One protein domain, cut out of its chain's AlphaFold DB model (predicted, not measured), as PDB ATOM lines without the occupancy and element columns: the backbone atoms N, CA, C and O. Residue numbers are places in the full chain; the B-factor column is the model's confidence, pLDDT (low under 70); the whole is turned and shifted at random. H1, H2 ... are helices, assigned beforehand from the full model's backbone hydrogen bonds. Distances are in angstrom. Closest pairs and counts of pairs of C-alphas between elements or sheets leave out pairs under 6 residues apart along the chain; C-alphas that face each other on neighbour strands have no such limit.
ATOM      1  N   ASN A  10      47.981  18.007 -11.658       87.19
ATOM      2  CA  ASN A  10      48.799  16.935 -12.225       87.19
ATOM      3  C   ASN A  10      49.819  16.402 -11.199       87.19
ATOM      4  O   ASN A  10      50.036  15.194 -11.115       87.19
ATOM      5  N   GLU A  11      50.398  17.285 -10.379       90.69
ATOM      6  CA  GLU A  11      51.293  16.903  -9.278       90.69
ATOM      7  C   GLU A  11      50.534  16.113  -8.205       90.69
ATOM      8  O   GLU A  11      50.951  15.019  -7.843       90.69
ATOM      9  N   LEU A  12      49.352  16.578  -7.788       91.06
ATOM     10  CA  LEU A  12      48.510  15.870  -6.819       91.06
ATOM     11  C   LEU A  12      48.081  14.472  -7.308       91.06
ATOM     12  O   LEU A  12      48.025  13.525  -6.516       91.06
ATOM     13  N   ILE A  13      47.779  14.322  -8.602       89.81
ATOM     14  CA  ILE A  13      47.474  13.024  -9.227       89.81
ATOM     15  C   ILE A  13      48.696  12.099  -9.148       89.81
ATOM     16  O   ILE A  13      48.567  10.929  -8.764       89.81
ATOM     17  N   GLN A  14      49.883  12.624  -9.464       91.69
ATOM     18  CA  GLN A  14      51.132  11.871  -9.403       91.69
ATOM     19  C   GLN A  14      51.487  11.474  -7.965       91.69
ATOM     20  O   GLN A  14      51.832  10.319  -7.715       91.69
ATOM     21  N   ASP A  15      51.341  12.386  -7.008       93.75
ATOM     22  CA  ASP A  15      51.602  12.142  -5.591       93.75
ATOM     23  C   ASP A  15      50.647  11.108  -5.012       93.75
ATOM     24  O   ASP A  15      51.076  10.203  -4.299       93.75
ATOM     25  N   THR A  16      49.365  11.173  -5.371       93.00
ATOM     26  CA  THR A  16      48.373  10.165  -4.966       93.00
ATOM     27  C   THR A  16      48.743   8.786  -5.504       93.00
ATOM     28  O   THR A  16      48.677   7.789  -4.782       93.00
ATOM     29  N   THR A  17      49.181   8.730  -6.763       91.81
ATOM     30  CA  THR A  17      49.640   7.495  -7.405       91.81
ATOM     31  C   THR A  17      50.866   6.924  -6.697       91.81
ATOM     32  O   THR A  17      50.868   5.755  -6.306       91.81
ATOM     33  N   ASN A  18      51.879   7.760  -6.457       92.81
ATOM     34  CA  ASN A  18      53.104   7.372  -5.764       92.81
ATOM     35  C   ASN A  18      52.815   6.917  -4.329       92.81
ATOM     36  O   ASN A  18      53.320   5.885  -3.892       92.81
ATOM     37  N   ALA A  19      51.972   7.651  -3.600       92.94
ATOM     38  CA  ALA A  19      51.583   7.314  -2.239       92.94
ATOM     39  C   ALA A  19      50.891   5.949  -2.177       92.94
ATOM     40  O   ALA A  19      51.220   5.146  -1.306       92.94
ATOM     41  N   TYR A  20      49.986   5.646  -3.112       91.75
ATOM     42  CA  TYR A  20      49.327   4.342  -3.153       91.75
ATOM     43  C   TYR A  20      50.326   3.210  -3.433       91.75
ATOM     44  O   TYR A  20      50.357   2.227  -2.697       91.75
ATOM     45  N   ILE A  21      51.184   3.363  -4.448       90.31
ATOM     46  CA  ILE A  21      52.195   2.357  -4.817       90.31
ATOM     47  C   ILE A  21      53.163   2.091  -3.656       90.31
ATOM     48  O   ILE A  21      53.472   0.941  -3.362       90.31
ATOM     49  N   ASN A  22      53.612   3.143  -2.969       90.62
ATOM     50  CA  ASN A  22      54.611   3.029  -1.906       90.62
ATOM     51  C   ASN A  22      54.057   2.439  -0.600       90.62
ATOM     52  O   ASN A  22      54.830   1.916   0.198       90.62
ATOM     53  N   ASN A  23      52.746   2.542  -0.358       90.81
ATOM     54  CA  ASN A  23      52.135   2.117   0.907       90.81
ATOM     55  C   ASN A  23      51.298   0.838   0.795       90.81
ATOM     56  O   ASN A  23      50.961   0.254   1.823       90.81
ATOM     57  N   ILE A  24      50.969   0.385  -0.418       87.94
ATOM     58  CA  ILE A  24      50.179  -0.829  -0.649       87.94
ATOM     59  C   ILE A  24      51.056  -1.869  -1.369       87.94
ATOM     60  O   ILE A  24      51.004  -1.976  -2.589       87.94
ATOM     61  N   PRO A  25      51.878  -2.651  -0.646       81.00
ATOM     62  CA  PRO A  25      52.738  -3.664  -1.265       81.00
ATOM     63  C   PRO A  25      51.972  -4.933  -1.678       81.00
ATOM     64  O   PRO A  25      52.433  -5.683  -2.539       81.00
ATOM     65  N   GLN A  26      50.798  -5.170  -1.076       86.12
ATOM     66  CA  GLN A  26      50.021  -6.397  -1.238       86.12
ATOM     67  C   GLN A  26      48.559  -6.122  -1.575       86.12
ATOM     68  O   GLN A  26      47.923  -5.241  -0.996       86.12
ATOM     69  N   ILE A  27      47.999  -6.939  -2.468       83.00
ATOM     70  CA  ILE A  27      46.565  -6.971  -2.772       83.00
ATOM     71  C   ILE A  27      46.075  -8.394  -2.521       83.00
ATOM     72  O   ILE A  27      46.611  -9.337  -3.091       83.00
ATOM     73  N   ASN A  28      45.052  -8.554  -1.677       88.25
ATOM     74  CA  ASN A  28      44.515  -9.865  -1.282       88.25
ATOM     75  C   ASN A  28      45.578 -10.831  -0.709       88.25
ATOM     76  O   ASN A  28      45.447 -12.042  -0.848       88.25
ATOM     77  N   GLY A  29      46.615 -10.295  -0.056       85.38
ATOM     78  CA  GLY A  29      47.697 -11.078   0.554       85.38
ATOM     79  C   GLY A  29      48.821 -11.492  -0.400       85.38
ATOM     80  O   GLY A  29      49.740 -12.183   0.028       85.38
ATOM     81  N   GLU A  30      48.779 -11.064  -1.663       86.62
ATOM     82  CA  GLU A  30      49.830 -11.329  -2.648       86.62
ATOM     83  C   GLU A  30      50.617 -10.055  -2.963       86.62
ATOM     84  O   GLU A  30      50.024  -8.996  -3.207       86.62
ATOM     85  N   ASP A  31      51.948 -10.167  -3.000       85.25
ATOM     86  CA  ASP A  31      52.824  -9.098  -3.484       85.25
ATOM     87  C   ASP A  31      52.535  -8.850  -4.965       85.25
ATOM     88  O   ASP A  31      52.628  -9.753  -5.803       85.25
ATOM     89  N   LYS A  32      52.176  -7.613  -5.308       83.00
ATOM     90  CA  LYS A  32      51.792  -7.265  -6.676       83.00
ATOM     91  C   LYS A  32      52.383  -5.927  -7.072       83.00
ATOM     92  O   LYS A  32      52.265  -4.949  -6.343       83.00
ATOM     93  N   VAL A  33      52.950  -5.860  -8.275       78.31
ATOM     94  CA  VAL A  33      53.280  -4.572  -8.892       78.31
ATOM     95  C   VAL A  33      51.965  -3.876  -9.228       78.31
ATOM     96  O   VAL A  33      51.231  -4.300 -10.126       78.31
ATOM     97  N   ILE A  34      51.633  -2.840  -8.462       81.75
ATOM     98  CA  ILE A  34      50.385  -2.102  -8.625       81.75
ATOM     99  C   ILE A  34      50.562  -1.053  -9.715       81.75
ATOM    100  O   ILE A  34      51.384  -0.150  -9.599       81.75
ATOM    101  N   ASN A  35      49.726  -1.142 -10.747       84.75
ATOM    102  CA  ASN A  35      49.508  -0.037 -11.667       84.75
ATOM    103  C   ASN A  35      48.253   0.729 -11.229       84.75
ATOM    104  O   ASN A  35      47.141   0.193 -11.282       84.75
ATOM    105  N   VAL A  36      48.431   1.963 -10.758       89.44
ATOM    106  CA  VAL A  36      47.320   2.825 -10.351       89.44
ATOM    107  C   VAL A  36      46.699   3.424 -11.605       89.44
ATOM    108  O   VAL A  36      47.304   4.230 -12.299       89.44
ATOM    109  N   THR A  37      45.470   3.011 -11.902       92.94
ATOM    110  CA  THR A  37      44.700   3.573 -13.019       92.94
ATOM    111  C   THR A  37      44.136   4.949 -12.664       92.94
ATOM    112  O   THR A  37      43.852   5.201 -11.492       92.94
ATOM    113  N   ASP A  38      43.834   5.781 -13.666       93.44
ATOM    114  CA  ASP A  38      43.097   7.044 -13.482       93.44
ATOM    115  C   ASP A  38      41.825   6.858 -12.651       93.44
ATOM    116  O   ASP A  38      41.508   7.668 -11.784       93.44
ATOM    117  N   THR A  39      41.098   5.762 -12.884       95.94
ATOM    118  CA  THR A  39      39.886   5.417 -12.136       95.94
ATOM    119  C   THR A  39      40.178   5.239 -10.649       95.94
ATOM    120  O   THR A  39      39.395   5.674  -9.812       95.94
ATOM    121  N   LEU A  40      41.287   4.580 -10.306       95.12
ATOM    122  CA  LEU A  40      41.680   4.379  -8.915       95.12
ATOM    123  C   LEU A  40      42.157   5.697  -8.291       95.12
ATOM    124  O   LEU A  40      41.663   6.067  -7.230       95.12
ATOM    125  N   ALA A  41      43.051   6.422  -8.969       95.62
ATOM    126  CA  ALA A  41      43.581   7.700  -8.490       95.62
ATOM    127  C   ALA A  41      42.464   8.731  -8.252       95.62
ATOM    128  O   ALA A  41      42.365   9.308  -7.170       95.62
ATOM    129  N   SER A  42      41.566   8.909  -9.220       97.12
ATOM    130  CA  SER A  42      40.432   9.835  -9.107       97.12
ATOM    131  C   SER A  42      39.432   9.435  -8.017       97.12
ATOM    132  O   SER A  42      38.923  10.308  -7.322       97.12
ATOM    133  N   LYS A  43      39.183   8.134  -7.790       97.31
ATOM    134  CA  LYS A  43      38.344   7.667  -6.668       97.31
ATOM    135  C   LYS A  43      38.963   7.973  -5.308       97.31
ATOM    136  O   LYS A  43      38.236   8.358  -4.393       97.31
ATOM    137  N   ILE A  44      40.282   7.825  -5.177       95.94
ATOM    138  CA  ILE A  44      41.005   8.212  -3.959       95.94
ATOM    139  C   ILE A  44      40.856   9.720  -3.738       95.94
ATOM    140  O   ILE A  44      40.433  10.139  -2.664       95.94
ATOM    141  N   LEU A  45      41.124  10.535  -4.760       96.19
ATOM    142  CA  LEU A  45      41.026  11.995  -4.667       96.19
ATOM    143  C   LEU A  45      39.602  12.485  -4.364       96.19
ATOM    144  O   LEU A  45      39.421  13.356  -3.511       96.19
ATOM    145  N   LEU A  46      38.584  11.883  -4.982       96.69
ATOM    146  CA  LEU A  46      37.181  12.154  -4.664       96.69
ATOM    147  C   LEU A  46      36.865  11.816  -3.201       96.69
ATOM    148  O   LEU A  46      36.209  12.603  -2.525       96.69
ATOM    149  N   GLY A  47      37.318  10.660  -2.710       95.50
ATOM    150  CA  GLY A  47      37.045  10.211  -1.344       95.50
ATOM    151  C   GLY A  47      37.762  11.031  -0.270       95.50
ATOM    152  O   GLY A  47      37.193  11.272   0.790       95.50
ATOM    153  N   VAL A  48      38.996  11.464  -0.539       94.62
ATOM    154  CA  VAL A  48      39.830  12.200   0.423       94.62
ATOM    155  C   VAL A  48      39.525  13.697   0.409       94.62
ATOM    156  O   VAL A  48      39.343  14.295   1.467       94.62
ATOM    157  N   TYR A  49      39.470  14.309  -0.777       92.94
ATOM    158  CA  TYR A  49      39.366  15.764  -0.925       92.94
ATOM    159  C   TYR A  49      38.033  16.222  -1.514       92.94
ATOM    160  O   TYR A  49      37.634  17.368  -1.315       92.94
ATOM    161  N   GLY A  50      37.356  15.365  -2.280       92.44
ATOM    162  CA  GLY A  50      36.143  15.748  -2.999       92.44
ATOM    163  C   GLY A  50      36.382  16.855  -4.031       92.44
ATOM    164  O   GLY A  50      35.471  17.651  -4.268       92.44
ATOM    165  N   ASN A  51      37.595  16.940  -4.594       90.62
ATOM    166  CA  ASN A  51      38.050  17.999  -5.509       90.62
ATOM    167  C   ASN A  51      38.068  17.588  -6.992       90.62
ATOM    168  O   ASN A  51      38.272  18.443  -7.850       90.62
ATOM    169  N   VAL A  52      37.844  16.311  -7.293       95.25
ATOM    170  CA  VAL A  52      37.688  15.759  -8.646       95.25
ATOM    171  C   VAL A  52      36.592  14.693  -8.618       95.25
ATOM    172  O   VAL A  52      36.376  14.095  -7.561       95.25
ATOM    173  N   PRO A  53      35.888  14.439  -9.731       97.62
ATOM    174  CA  PRO A  53      34.959  13.320  -9.817       97.62
ATOM    175  C   PRO A  53      35.699  12.006 -10.131       97.62
ATOM    176  O   PRO A  53      36.870  12.024 -10.518       97.62
ATOM    177  N   ALA A  54      35.042  10.852  -9.985       97.94
ATOM    178  CA  ALA A  54      35.661   9.566 -10.299       97.94
ATOM    179  C   ALA A  54      35.688   9.309 -11.817       97.94
ATOM    180  O   ALA A  54      34.649   9.170 -12.454       97.94
ATOM    181  N   TYR A  55      36.877   9.154 -12.403       97.50
ATOM    182  CA  TYR A  55      37.099   8.886 -13.834       97.50
ATOM    183  C   TYR A  55      36.850   7.419 -14.221       97.50
ATOM    184  O   TYR A  55      37.655   6.783 -14.908       97.50
ATOM    185  N   ASP A  56      35.718   6.872 -13.779       97.56
ATOM    186  CA  ASP A  56      35.261   5.539 -14.157       97.56
ATOM    187  C   ASP A  56      34.594   5.505 -15.545       97.56
ATOM    188  O   ASP A  56      34.553   6.492 -16.284       97.56
ATOM    189  N   ARG A  57      34.098   4.324 -15.935       97.62
ATOM    190  CA  ARG A  57      33.478   4.114 -17.251       97.62
ATOM    191  C   ARG A  57      32.208   4.944 -17.463       97.62
ATOM    192  O   ARG A  57      31.955   5.342 -18.594       97.62
ATOM    193  N   TYR A  58      31.426   5.192 -16.411       98.38
ATOM    194  CA  TYR A  58      30.165   5.925 -16.509       98.38
ATOM    195  C   TYR A  58      30.422   7.410 -16.646       98.38
ATOM    196  O   TYR A  58      29.887   8.024 -17.570       98.38
ATOM    197  N   LEU A  59      31.333   7.954 -15.836       98.31
ATOM    198  CA  LEU A  59      31.747   9.336 -16.003       98.31
ATOM    199  C   LEU A  59      32.334   9.571 -17.397       98.31
ATOM    200  O   LEU A  59      31.878  10.462 -18.104       98.31
ATOM    201  N   LYS A  60      33.281   8.737 -17.845       98.06
ATOM    202  CA  LYS A  60      33.905   8.887 -19.173       98.06
ATOM    203  C   LYS A  60      32.889   8.799 -20.317       98.06
ATOM    204  O   LYS A  60      32.967   9.588 -21.260       98.06
ATOM    205  N   ALA A  61      31.922   7.883 -20.236       97.31
ATOM    206  CA  ALA A  61      30.852   7.778 -21.229       97.31
ATOM    207  C   ALA A  61      29.986   9.046 -21.271       97.31
ATOM    208  O   ALA A  61      29.696   9.556 -22.354       97.31
ATOM    209  N   ALA A  62      29.639   9.591 -20.105       97.75
ATOM    210  CA  ALA A  62      28.851  10.806 -20.009       97.75
ATOM    211  C   ALA A  62      29.637  12.045 -20.484       97.75
ATOM    212  O   ALA A  62      29.144  12.807 -21.313       97.75
ATOM    213  N   LEU A  63      30.898  12.217 -20.069       97.06
ATOM    214  CA  LEU A  63      31.765  13.299 -20.559       97.06
ATOM    215  C   LEU A  63      31.813  13.329 -22.091       97.06
ATOM    216  O   LEU A  63      31.699  14.395 -22.694       97.06
ATOM    217  N   LYS A  64      31.905  12.152 -22.723       95.88
ATOM    218  CA  LYS A  64      31.935  12.026 -24.181       95.88
ATOM    219  C   LYS A  64      30.702  12.630 -24.853       95.88
ATOM    220  O   LYS A  64      30.866  13.361 -25.828       95.88
ATOM    221  N   ILE A  65      29.492  12.346 -24.364       95.06
ATOM    222  CA  ILE A  65      28.268  12.902 -24.971       95.06
ATOM    223  C   ILE A  65      28.131  14.405 -24.709       95.06
ATOM    224  O   ILE A  65      27.580  15.119 -25.537       95.06
ATOM    225  N   HIS A  66      28.711  14.898 -23.612       94.25
ATOM    226  CA  HIS A  66      28.779  16.322 -23.277       94.25
ATOM    227  C   HIS A  66      29.913  17.082 -23.989       94.25
ATOM    228  O   HIS A  66      30.115  18.268 -23.723       94.25
ATOM    229  N   GLY A  67      30.664  16.426 -24.881       93.25
ATOM    230  CA  GLY A  67      31.774  17.049 -25.601       93.25
ATOM    231  C   GLY A  67      32.948  17.425 -24.695       93.25
ATOM    232  O   GLY A  67      33.664  18.380 -24.992       93.25
ATOM    233  N   ILE A  68      33.124  16.715 -23.578       94.50
ATOM    234  CA  ILE A  68      34.201  16.917 -22.607       94.50
ATOM    235  C   ILE A  68      35.285  15.840 -22.779       94.50
ATOM    236  O   ILE A  68      34.994  14.668 -23.048       94.50
ATOM    237  N   LYS A  69      36.553  16.235 -22.628       94.25
ATOM    238  CA  LYS A  69      37.722  15.344 -22.661       94.25
ATOM    239  C   LYS A  69      37.639  14.273 -21.577       94.25
ATOM    240  O   LYS A  69      37.287  14.557 -20.440       94.25
ATOM    241  N   GLN A  70      38.001  13.041 -21.919       96.06
ATOM    242  CA  GLN A  70      37.868  11.864 -21.042       96.06
ATOM    243  C   GLN A  70      39.163  11.511 -20.293       96.06
ATOM    244  O   GLN A  70      39.165  10.601 -19.461       96.06
ATOM    245  N   GLN A  71      40.265  12.175 -20.635       93.69
ATOM    246  CA  GLN A  71      41.567  12.032 -19.996       93.69
ATOM    247  C   GLN A  71      41.509  12.585 -18.575       93.69
ATOM    248  O   GLN A  71      40.860  13.599 -18.347       93.69
ATOM    249  N   PHE A  72      42.164  11.929 -17.618       93.75
ATOM    250  CA  PHE A  72      42.245  12.459 -16.262       93.75
ATOM    251  C   PHE A  72      43.460  13.379 -16.124       93.75
ATOM    252  O   PHE A  72      44.537  12.951 -15.721       93.75
ATOM    253  N   ASP A  73      43.274  14.638 -16.507       89.56
ATOM    254  CA  ASP A  73      44.294  15.680 -16.464       89.56
ATOM    255  C   ASP A  73      43.679  17.047 -16.121       89.56
ATOM    256  O   ASP A  73      42.459  17.223 -16.063       89.56
ATOM    257  N   GLU A  74      44.544  18.030 -15.875       87.25
ATOM    258  CA  GLU A  74      44.147  19.419 -15.608       87.25
ATOM    259  C   GLU A  74      43.227  20.009 -16.682       87.25
ATOM    260  O   GLU A  74      42.327  20.788 -16.363       87.25
ATOM    261  N   GLU A  75      43.430  19.649 -17.950       86.12
ATOM    262  CA  GLU A  75      42.655  20.216 -19.045       86.12
ATOM    263  C   GLU A  75      41.209  19.721 -18.999       86.12
ATOM    264  O   GLU A  75      40.293  20.541 -18.976       86.12
ATOM    265  N   SER A  76      41.000  18.405 -18.895       90.38
ATOM    266  CA  SER A  76      39.678  17.795 -18.713       90.38
ATOM    267  C   SER A  76      38.973  18.317 -17.458       90.38
ATOM    268  O   SER A  76      37.791  18.662 -17.513       90.38
ATOM    269  N   LEU A  77      39.691  18.453 -16.339       92.12
ATOM    270  CA  LEU A  77      39.125  18.984 -15.098       92.12
ATOM    271  C   LEU A  77      38.641  20.432 -15.250       92.12
ATOM    272  O   LEU A  77      37.576  20.779 -14.736       92.12
ATOM    273  N   MET A  78      39.364  21.264 -16.003       87.12
ATOM    274  CA  MET A  78      38.908  22.617 -16.329       87.12
ATOM    275  C   MET A  78      37.624  22.611 -17.166       87.12
ATOM    276  O   MET A  78      36.736  23.425 -16.923       87.12
ATOM    277  N   GLU A  79      37.472  21.671 -18.102       91.00
ATOM    278  CA  GLU A  79      36.230  21.530 -18.874       91.00
ATOM    279  C   GLU A  79      35.037  21.144 -17.986       91.00
ATOM    280  O   GLU A  79      33.919  21.624 -18.182       91.00
ATOM    281  N   ILE A  80      35.277  20.300 -16.981       94.62
ATOM    282  CA  ILE A  80      34.277  19.915 -15.984       94.62
ATOM    283  C   ILE A  80      33.896  21.108 -15.097       94.62
ATOM    284  O   ILE A  80      32.728  21.280 -14.745       94.62
ATOM    285  N   VAL A  81      34.854  21.968 -14.757       89.69
ATOM    286  CA  VAL A  81      34.592  23.203 -14.004       89.69
ATOM    287  C   VAL A  81      33.776  24.188 -14.831       89.69
ATOM    288  O   VAL A  81      32.845  24.795 -14.301       89.69
ATOM    289  N   ASP A  82      34.065  24.316 -16.126       87.44
ATOM    290  CA  ASP A  82      33.235  25.093 -17.047       87.44
ATOM    291  C   ASP A  82      31.807  24.534 -17.094       87.44
ATOM    292  O   ASP A  82      30.844  25.296 -16.987       87.44
ATOM    293  N   PHE A  83      31.657  23.205 -17.172       93.06
ATOM    294  CA  PHE A  83      30.355  22.542 -17.105       93.06
ATOM    295  C   PHE A  83      29.613  22.863 -15.804       93.06
ATOM    296  O   PHE A  83      28.444  23.247 -15.845       93.06
ATOM    297  N   TYR A  84      30.283  22.768 -14.653       90.44
ATOM    298  CA  TYR A  84      29.691  23.124 -13.365       90.44
ATOM    299  C   TYR A  84      29.258  24.593 -13.327       90.44
ATOM    300  O   TYR A  84      28.136  24.888 -12.933       90.44
ATOM    301  N   ASN A  85      30.119  25.517 -13.756       85.38
ATOM    302  CA  ASN A  85      29.848  26.954 -13.688       85.38
ATOM    303  C   ASN A  85      28.703  27.385 -14.608       85.38
ATOM    304  O   ASN A  85      27.907  28.240 -14.226       85.38
ATOM    305  N   LEU A  86      28.595  26.784 -15.795       85.69
ATOM    306  CA  LEU A  86      27.486  27.032 -16.720       85.69
ATOM    307  C   LEU A  86      26.144  26.502 -16.192       85.69
ATOM    308  O   LEU A  86      25.101  26.996 -16.605       85.69
ATOM    309  N   ASN A  87      26.173  25.545 -15.262       88.19
ATOM    310  CA  ASN A  87      24.995  24.924 -14.650       88.19
ATOM    311  C   ASN A  87      24.955  25.139 -13.124       88.19
ATOM    312  O   ASN A  87      24.407  24.327 -12.372       88.19
ATOM    313  N   ARG A  88      25.594  26.217 -12.648       86.69
ATOM    314  CA  ARG A  88      25.868  26.444 -11.221       86.69
ATOM    315  C   ARG A  88      24.587  26.498 -10.405       86.69
ATOM    316  O   ARG A  88      24.525  25.883  -9.348       86.69
ATOM    317  N   ASP A  89      23.569  27.184 -10.908       87.00
ATOM    318  CA  ASP A  89      22.305  27.374 -10.196       87.00
ATOM    319  C   ASP A  89      21.583  26.037  -9.960       87.00
ATOM    320  O   ASP A  89      21.044  25.795  -8.877       87.00
ATOM    321  N   GLN A  90      21.624  25.130 -10.940       90.88
ATOM    322  CA  GLN A  90      21.053  23.786 -10.840       90.88
ATOM    323  C   GLN A  90      21.828  22.940  -9.826       90.88
ATOM    324  O   GLN A  90      21.222  22.283  -8.977       90.88
ATOM    325  N   PHE A  91      23.163  22.997  -9.864       91.19
ATOM    326  CA  PHE A  91      24.003  22.305  -8.891       91.19
ATOM    327  C   PHE A  91      23.820  22.842  -7.468       91.19
ATOM    328  O   PHE A  91      23.717  22.052  -6.535       91.19
ATOM    329  N   GLU A  92      23.717  24.157  -7.277       89.81
ATOM    330  CA  GLU A  92      23.477  24.764  -5.963       89.81
ATOM    331  C   GLU A  92      22.075  24.471  -5.431       89.81
ATOM    332  O   GLU A  92      21.887  24.278  -4.229       89.81
ATOM    333  N   MET A  93      21.074  24.399  -6.308       91.75
ATOM    334  CA  MET A  93      19.748  23.922  -5.930       91.75
ATOM    335  C   MET A  93      19.806  22.469  -5.451       91.75
ATOM    336  O   MET A  93      19.310  22.175  -4.367       91.75
ATOM    337  N   CYS A  94      20.474  21.587  -6.197       92.50
ATOM    338  CA  CYS A  94      20.675  20.192  -5.808       92.50
ATOM    339  C   CYS A  94      21.448  20.068  -4.481       92.50
ATOM    340  O   CYS A  94      21.055  19.315  -3.593       92.50
ATOM    341  N   GLN A  95      22.495  20.876  -4.291       92.19
ATOM    342  CA  GLN A  95      23.270  20.913  -3.052       92.19
ATOM    343  C   GLN A  95      22.419  21.311  -1.840       92.19
ATOM    344  O   GLN A  95      22.615  20.769  -0.752       92.19
ATOM    345  N   ARG A  96      21.489  22.263  -2.010       92.56
ATOM    346  CA  ARG A  96      20.565  22.681  -0.944       92.56
ATOM    347  C   ARG A  96      19.616  21.558  -0.542       92.56
ATOM    348  O   ARG A  96      19.474  21.340   0.654       92.56
ATOM    349  N   LEU A  97      19.061  20.820  -1.505       93.81
ATOM    350  CA  LEU A  97      18.182  19.679  -1.223       93.81
ATOM    351  C   LEU A  97      18.891  18.632  -0.352       93.81
ATOM    352  O   LEU A  97      18.392  18.273   0.710       93.81
ATOM    353  N   PHE A  98      20.112  18.235  -0.719       92.94
ATOM    354  CA  PHE A  98      20.886  17.302   0.107       92.94
ATOM    355  C   PHE A  98      21.216  17.861   1.492       92.94
ATOM    356  O   PHE A  98      21.206  17.120   2.475       92.94
ATOM    357  N   ARG A  99      21.494  19.168   1.587       92.00
ATOM    358  CA  ARG A  99      21.781  19.818   2.872       92.00
ATOM    359  C   ARG A  99      20.572  19.788   3.801       92.00
ATOM    360  O   ARG A  99      20.752  19.565   4.995       92.00
ATOM    361  N   GLU A 100      19.372  19.998   3.272       89.62
ATOM    362  CA  GLU A 100      18.115  19.895   4.025       89.62
ATOM    363  C   GLU A 100      17.869  18.462   4.527       89.62
ATOM    364  O   GLU A 100      17.356  18.277   5.628       89.62
ATOM    365  N   GLU A 101      18.347  17.457   3.791       90.06
ATOM    366  CA  GLU A 101      18.350  16.041   4.189       90.06
ATOM    367  C   GLU A 101      19.534  15.650   5.103       90.06
ATOM    368  O   GLU A 101      19.703  14.484   5.459       90.06
ATOM    369  N   GLY A 102      20.368  16.615   5.510       90.94
ATOM    370  CA  GLY A 102      21.479  16.412   6.445       90.94
ATOM    371  C   GLY A 102      22.820  16.033   5.806       90.94
ATOM    372  O   GLY A 102      23.779  15.762   6.527       90.94
ATOM    373  N   SER A 103      22.930  16.049   4.475       90.75
ATOM    374  CA  SER A 103      24.159  15.723   3.740       90.75
ATOM    375  C   SER A 103      24.776  16.959   3.083       90.75
ATOM    376  O   SER A 103      24.115  17.705   2.371       90.75
ATOM    377  N   THR A 104      26.077  17.188   3.272       91.06
ATOM    378  CA  THR A 104      26.793  18.279   2.582       91.06
ATOM    379  C   THR A 104      27.796  17.699   1.597       91.06
ATOM    380  O   THR A 104      28.810  17.136   1.999       91.06
ATOM    381  N   TYR A 105      27.523  17.860   0.303       93.88
ATOM    382  CA  TYR A 105      28.405  17.402  -0.770       93.88
ATOM    383  C   TYR A 105      29.235  18.541  -1.354       93.88
ATOM    384  O   TYR A 105      28.756  19.670  -1.470       93.88
ATOM    385  N   THR A 106      30.474  18.246  -1.751       93.56
ATOM    386  CA  THR A 106      31.300  19.182  -2.523       93.56
ATOM    387  C   THR A 106      30.754  19.344  -3.942       93.56
ATOM    388  O   THR A 106      30.042  18.477  -4.452       93.56
ATOM    389  N   SER A 107      31.127  20.432  -4.617       93.38
ATOM    390  CA  SER A 107      30.752  20.664  -6.017       93.38
ATOM    391  C   SER A 107      31.153  19.498  -6.923       93.38
ATOM    392  O   SER A 107      30.340  19.035  -7.718       93.38
ATOM    393  N   MET A 108      32.363  18.952  -6.755       95.00
ATOM    394  CA  MET A 108      32.824  17.832  -7.584       95.00
ATOM    395  C   MET A 108      32.156  16.508  -7.224       95.00
ATOM    396  O   MET A 108      32.012  15.660  -8.098       95.00
ATOM    397  N   LYS A 109      31.649  16.347  -5.994       96.88
ATOM    398  CA  LYS A 109      30.810  15.194  -5.667       96.88
ATOM    399  C   LYS A 109      29.441  15.254  -6.354       96.88
ATOM    400  O   LYS A 109      28.934  14.222  -6.777       96.88
ATOM    401  N   LEU A 110      28.854  16.439  -6.507       97.06
ATOM    402  CA  LEU A 110      27.598  16.593  -7.254       97.06
ATOM    403  C   LEU A 110      27.799  16.331  -8.749       97.06
ATOM    404  O   LEU A 110      26.982  15.665  -9.379       97.06
ATOM    405  N   VAL A 111      28.912  16.815  -9.303       97.69
ATOM    406  CA  VAL A 111      29.328  16.531 -10.682       97.69
ATOM    407  C   VAL A 111      29.523  15.029 -10.903       97.69
ATOM    408  O   VAL A 111      29.019  14.486 -11.883       97.69
ATOM    409  N   ASP A 112      30.214  14.358  -9.978       98.25
ATOM    410  CA  ASP A 112      30.393  12.904  -9.969       98.25
ATOM    411  C   ASP A 112      29.044  12.175 -10.012       98.25
ATOM    412  O   ASP A 112      28.821  11.350 -10.894       98.25
ATOM    413  N   MET A 113      28.105  12.541  -9.132       97.75
ATOM    414  CA  MET A 113      26.767  11.940  -9.100       97.75
ATOM    415  C   MET A 113      25.990  12.166 -10.401       97.75
ATOM    416  O   MET A 113      25.364  11.234 -10.900       97.75
ATOM    417  N   TYR A 114      26.050  13.374 -10.968       98.12
ATOM    418  CA  TYR A 114      25.395  13.686 -12.238       98.12
ATOM    419  C   TYR A 114      25.934  12.813 -13.378       98.12
ATOM    420  O   TYR A 114      25.167  12.106 -14.032       98.12
ATOM    421  N   PHE A 115      27.249  12.824 -13.613       98.38
ATOM    422  CA  PHE A 115      27.832  12.080 -14.731       98.38
ATOM    423  C   PHE A 115      27.741  10.566 -14.530       98.38
ATOM    424  O   PHE A 115      27.545   9.833 -15.500       98.38
ATOM    425  N   TRP A 116      27.807  10.093 -13.284       98.31
ATOM    426  CA  TRP A 116      27.537   8.697 -12.963       98.31
ATOM    427  C   TRP A 116      26.101   8.305 -13.336       98.31
ATOM    428  O   TRP A 116      25.908   7.286 -13.993       98.31
ATOM    429  N   GLN A 117      25.105   9.133 -12.992       98.38
ATOM    430  CA  GLN A 117      23.696   8.876 -13.306       98.38
ATOM    431  C   GLN A 117      23.453   8.827 -14.818       98.38
ATOM    432  O   GLN A 117      22.769   7.930 -15.308       98.38
ATOM    433  N   VAL A 118      24.055   9.756 -15.565       98.12
ATOM    434  CA  VAL A 118      24.005   9.763 -17.032       98.12
ATOM    435  C   VAL A 118      24.606   8.475 -17.598       98.12
ATOM    436  O   VAL A 118      23.968   7.803 -18.406       98.12
ATOM    437  N   GLY A 119      25.804   8.090 -17.150       98.00
ATOM    438  CA  GLY A 119      26.445   6.857 -17.605       98.00
ATOM    439  C   GLY A 119      25.653   5.598 -17.235       98.00
ATOM    440  O   GLY A 119      25.577   4.671 -18.037       98.00
ATOM    441  N   PHE A 120      25.000   5.581 -16.072       98.19
ATOM    442  CA  PHE A 120      24.098   4.506 -15.669       98.19
ATOM    443  C   PHE A 120      22.876   4.401 -16.592       98.19
ATOM    444  O   PHE A 120      22.527   3.298 -17.013       98.19
ATOM    445  N   PHE A 121      22.249   5.524 -16.959       98.38
ATOM    446  CA  PHE A 121      21.150   5.527 -17.932       98.38
ATOM    447  C   PHE A 121      21.598   5.006 -19.297       98.38
ATOM    448  O   PHE A 121      20.890   4.209 -19.906       98.38
ATOM    449  N   MET A 122      22.795   5.390 -19.749       97.06
ATOM    450  CA  MET A 122      23.362   4.902 -21.011       97.06
ATOM    451  C   MET A 122      23.591   3.382 -21.012       97.06
ATOM    452  O   MET A 122      23.483   2.760 -22.065       97.06
ATOM    453  N   ASP A 123      23.883   2.788 -19.853       97.19
ATOM    454  CA  ASP A 123      24.029   1.333 -19.679       97.19
ATOM    455  C   ASP A 123      22.665   0.609 -19.610       97.19
ATOM    456  O   ASP A 123      22.612  -0.613 -19.717       97.19
ATOM    457  N   ASN A 124      21.563   1.351 -19.438       97.38
ATOM    458  CA  ASN A 124      20.199   0.832 -19.266       97.38
ATOM    459  C   ASN A 124      19.175   1.559 -20.176       97.38
ATOM    460  O   ASN A 124      18.158   2.059 -19.685       97.38
ATOM    461  N   PRO A 125      19.402   1.642 -21.500       94.88
ATOM    462  CA  PRO A 125      18.638   2.527 -22.382       94.88
ATOM    463  C   PRO A 125      17.147   2.181 -22.480       94.88
ATOM    464  O   PRO A 125      16.328   3.085 -22.627       94.88
ATOM    465  N   ASP A 126      16.781   0.903 -22.345       96.25
ATOM    466  CA  ASP A 126      15.381   0.462 -22.405       96.25
ATOM    467  C   ASP A 126      14.537   1.043 -21.260       96.25
ATOM    468  O   ASP A 126      13.349   1.307 -21.432       96.25
ATOM    469  N   ALA A 127      15.155   1.271 -20.097       97.50
ATOM    470  CA  ALA A 127      14.481   1.800 -18.916       97.50
ATOM    471  C   ALA A 127      14.465   3.337 -18.861       97.50
ATOM    472  O   ALA A 127      13.616   3.895 -18.174       97.50
ATOM    473  N   TYR A 128      15.382   4.006 -19.570       97.19
ATOM    474  CA  TYR A 128      15.640   5.447 -19.424       97.19
ATOM    475  C   TYR A 128      15.699   6.197 -20.761       97.19
ATOM    476  O   TYR A 128      16.446   7.163 -20.931       97.19
ATOM    477  N   SER A 129      14.957   5.721 -21.761       95.44
ATOM    478  CA  SER A 129      14.994   6.292 -23.113       95.44
ATOM    479  C   SER A 129      14.556   7.762 -23.149       95.44
ATOM    480  O   SER A 129      15.184   8.569 -23.835       95.44
ATOM    481  N   GLU A 130      13.539   8.142 -22.370       96.25
ATOM    482  CA  GLU A 130      13.065   9.528 -22.279       96.25
ATOM    483  C   GLU A 130      14.100  10.457 -21.633       96.25
ATOM    484  O   GLU A 130      14.325  11.576 -22.104       96.25
ATOM    485  N   GLU A 131      14.753  10.008 -20.562       97.00
ATOM    486  CA  GLU A 131      15.830  10.734 -19.895       97.00
ATOM    487  C   GLU A 131      17.025  10.909 -20.829       97.00
ATOM    488  O   GLU A 131      17.572  12.007 -20.930       97.00
ATOM    489  N   LEU A 132      17.400   9.856 -21.559       95.88
ATOM    490  CA  LEU A 132      18.503   9.902 -22.514       95.88
ATOM    491  C   LEU A 132      18.235  10.877 -23.664       95.88
ATOM    492  O   LEU A 132      19.164  11.565 -24.089       95.88
ATOM    493  N   ILE A 133      16.997  10.987 -24.152       95.50
ATOM    494  CA  ILE A 133      16.634  12.000 -25.157       95.50
ATOM    495  C   ILE A 133      16.894  13.405 -24.599       95.50
ATOM    496  O   ILE A 133      17.641  14.174 -25.205       95.50
ATOM    497  N   LYS A 134      16.376  13.707 -23.401       96.38
ATOM    498  CA  LYS A 134      16.554  15.018 -22.747       96.38
ATOM    499  C   LYS A 134      18.028  15.339 -22.488       96.38
ATOM    500  O   LYS A 134      18.465  16.468 -22.698       96.38
ATOM    501  N   ILE A 135      18.806  14.348 -22.050       94.94
ATOM    502  CA  ILE A 135      20.245  14.501 -21.805       94.94
ATOM    503  C   ILE A 135      20.986  14.811 -23.106       94.94
ATOM    504  O   ILE A 135      21.825  15.708 -23.116       94.94
ATOM    505  N   ASN A 136      20.678  14.112 -24.201       92.75
ATOM    506  CA  ASN A 136      21.322  14.358 -25.492       92.75
ATOM    507  C   ASN A 136      20.978  15.748 -26.049       92.75
ATOM    508  O   ASN A 136      21.866  16.441 -26.547       92.75
ATOM    509  N   GLU A 137      19.724  16.188 -25.922       92.19
ATOM    510  CA  GLU A 137      19.306  17.545 -26.300       92.19
ATOM    511  C   GLU A 137      20.058  18.610 -25.490       92.19
ATOM    512  O   GLU A 137      20.621  19.554 -26.053       92.19
ATOM    513  N   PHE A 138      20.137  18.425 -24.170       91.69
ATOM    514  CA  PHE A 138      20.897  19.304 -23.288       91.69
ATOM    515  C   PHE A 138      22.396  19.311 -23.631       91.69
ATOM    516  O   PHE A 138      23.003  20.378 -23.718       91.69
ATOM    517  N   ALA A 139      22.998  18.146 -23.882       90.19
ATOM    518  CA  ALA A 139      24.412  18.017 -24.224       90.19
ATOM    519  C   ALA A 139      24.765  18.696 -25.563       90.19
ATOM    520  O   ALA A 139      25.804  19.360 -25.675       90.19
ATOM    521  N   ALA A 140      23.877  18.599 -26.559       85.25
ATOM    522  CA  ALA A 140      24.018  19.303 -27.830       85.25
ATOM    523  C   ALA A 140      23.981  20.831 -27.641       85.25
ATOM    524  O   ALA A 140      24.847  21.544 -28.161       85.25
ATOM    525  N   GLY A 141      23.034  21.332 -26.840       83.69
ATOM    526  CA  GLY A 141      22.956  22.750 -26.480       83.69
ATOM    527  C   GLY A 141      24.191  23.232 -25.713       83.69
ATOM    528  O   GLY A 141      24.765  24.273 -26.041       83.69
ATOM    529  N   PHE A 142      24.656  22.440 -24.744       83.25
ATOM    530  CA  PHE A 142      25.844  22.737 -23.948       83.25
ATOM    531  C   PHE A 142      27.097  22.887 -24.811       83.25
ATOM    532  O   PHE A 142      27.835  23.855 -24.647       83.25
ATOM    533  N   THR A 143      27.323  21.974 -25.758       78.88
ATOM    534  CA  THR A 143      28.500  22.020 -26.639       78.88
ATOM    535  C   THR A 143      28.538  23.324 -27.439       78.88
ATOM    536  O   THR A 143      29.579  23.973 -27.518       78.88
ATOM    537  N   SER A 144      27.386  23.771 -27.954       75.94
ATOM    538  CA  SER A 144      27.266  25.046 -28.672       75.94
ATOM    539  C   SER A 144      27.598  26.252 -27.782       75.94
ATOM    540  O   SER A 144      28.427  27.093 -28.146       75.94
ATOM    541  N   VAL A 145      27.017  26.309 -26.575       75.69
ATOM    542  CA  VAL A 145      27.289  27.377 -25.597       75.69
ATOM    543  C   VAL A 145      28.761  27.371 -25.197       75.69
ATOM    544  O   VAL A 145      29.412  28.413 -25.238       75.69
ATOM    545  N   ARG A 146      29.327  26.204 -24.888       75.31
ATOM    546  CA  ARG A 146      30.727  26.045 -24.497       75.31
ATOM    547  C   ARG A 146      31.680  26.511 -25.592       75.31
ATOM    548  O   ARG A 146      32.603  27.260 -25.285       75.31
ATOM    549  N   SER A 147      31.449  26.154 -26.857       71.25
ATOM    550  CA  SER A 147      32.261  26.648 -27.978       71.25
ATOM    551  C   SER A 147      32.188  28.172 -28.116       71.25
ATOM    552  O   SER A 147      33.207  28.806 -28.380       71.25
ATOM    553  N   SER A 148      31.023  28.783 -27.875       64.25
ATOM    554  CA  SER A 148      30.881  30.248 -27.886       64.25
ATOM    555  C   SER A 148      31.614  30.920 -26.715       64.25
ATOM    556  O   SER A 148      32.289  31.932 -26.894       64.25
ATOM    557  N   VAL A 149      31.555  30.321 -25.520       62.66
ATOM    558  CA  VAL A 149      32.244  30.800 -24.314       62.66
ATOM    559  C   VAL A 149      33.752  30.610 -24.447       62.66
ATOM    560  O   VAL A 149      34.500  31.508 -24.084       62.66
ATOM    561  N   GLN A 150      34.218  29.503 -25.028       58.12
ATOM    562  CA  GLN A 150      35.628  29.286 -25.338       58.12
ATOM    563  C   GLN A 150      36.126  30.219 -26.434       58.12
ATOM    564  O   GLN A 150      37.195  30.781 -26.258       58.12
ATOM    565  N   ALA A 151      35.371  30.489 -27.500       53.59
ATOM    566  CA  ALA A 151      35.756  31.508 -28.483       53.59
ATOM    567  C   ALA A 151      35.891  32.903 -27.833       53.59
ATOM    568  O   ALA A 151      36.862  33.620 -28.083       53.59
ATOM    569  N   ASN A 152      34.976  33.242 -26.919       48.06
ATOM    570  CA  ASN A 152      35.007  34.482 -26.136       48.06
ATOM    571  C   ASN A 152      36.051  34.486 -24.997       48.06
ATOM    572  O   ASN A 152      36.415  35.551 -24.504       48.06
ATOM    573  N   ASN A 153      36.523  33.320 -24.547       43.56
ATOM    574  CA  ASN A 153      37.568  33.191 -23.528       43.56
ATOM    575  C   ASN A 153      38.960  33.030 -24.144       43.56
ATOM    576  O   ASN A 153      39.927  33.452 -23.528       43.56
ATOM    577  N   VAL A 154      39.087  32.494 -25.360       42.81
ATOM    578  CA  VAL A 154      40.322  32.491 -26.160       42.81
ATOM    579  C   VAL A 154      40.708  33.928 -26.511       42.81
ATOM    580  O   VAL A 154      41.889  34.257 -26.454       42.81
ATOM    581  N   SER A 155      39.736  34.822 -26.733       44.59
ATOM    582  CA  SER A 155      40.017  36.262 -26.831       44.59
ATOM    583  C   SER A 155      40.452  36.899 -25.497       44.59
ATOM    584  O   SER A 155      41.148  37.908 -25.520       44.59
ATOM    585  N   LYS A 156      40.125  36.291 -24.342       40.97
ATOM    586  CA  LYS A 156      40.528  36.736 -22.986       40.97
ATOM    587  C   LYS A 156      41.757  36.023 -22.393       40.97
ATOM    588  O   LYS A 156      42.281  36.476 -21.377       40.97
TER     589      LYS A 156
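This is residues 10 to 156 of the 236 residues of an uncharacterized protein of Paenibacillus rigui (UniProt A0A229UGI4). The longest helix, H7, runs along one end of a body of crossed helices; H6 lies in the middle of that body, with H3 crossing it and H4 and H5 near its beginning. At the other end H1 and H2 meet at right angles and make a looser part with the loop of residues 24 to 37, while residues 151 to 156, of which 151 to 154 belong to H7, stick out. The printed part has 147 residues with seven named helices, H1 to H7 in chain order, and no named strand, and its class is all helix. It is only just compact, close to loose, with a radius of gyration of the C-alphas of 17.2 A and spans of 49 by 42 by 32 A.

H7, residues 129 to 154, touches H6, residues 107 to 123, with its residues 131 to 135 alone; the closest C-alphas are those of Leu 132 and Phe 121, 6.9 A apart. The two run opposite ways at a steep tilt of 47 degrees. H6 is the hub, touching three helices. H3, residues 57 to 65, touches H6 about perpendicular at 88 degrees, with the C-alphas of Tyr 58 and Gly 119 closest at 4.0 A. H5, residues 88 to 100, touches H6 with residues 91 to 95 alone, at 82 degrees, about perpendicular; the closest C-alphas are those of Phe 91 and Leu 110, 6.9 A. H4, residues 74 to 86, touches no helix, but is close to H6, not clearly touching: the closest C-alphas, those of Tyr 84 and Val 111, are 7.1 A apart. H2, residues 38 to 48, is also close to H6 but not clearly touching, with the C-alphas of Leu 46 and Lys 109 closest at 7.1 A. H1, residues 10 to 23, touches H2 with residues 13 to 17 alone, about perpendicular at 90 degrees; the closest C-alphas are those of Thr 17 and Ala 41, 6.2 A. H1 and H7 are apart. The helix packing is mostly crossed, no touching pair being at a shallow tilt. In H1 to H7 every O i to N i+4 pair is within hydrogen-bond range.

H7 measures 36.6 A from C-alpha 129 at (14.994, 6.292, -23.113) to C-alpha 154 at (40.322, 32.491, -26.160). H6 measures 24.6 A, H1 20.1 A, H4 18.4 A and H5 18.3 A. H1 begins with C-alpha 10 at (48.799, 16.935, -12.225).

The C-alphas farthest apart, those of Gly 29 and Ser 155, are 55.2 A apart. The printed part has no cut. The link H1 to H2, 14 residues, is long; within it residues 26 to 27 pair antiparallel with residues 30 to 31. The mean pLDDT of the printed part is 89.5, and residues 148 to 156 are under 70.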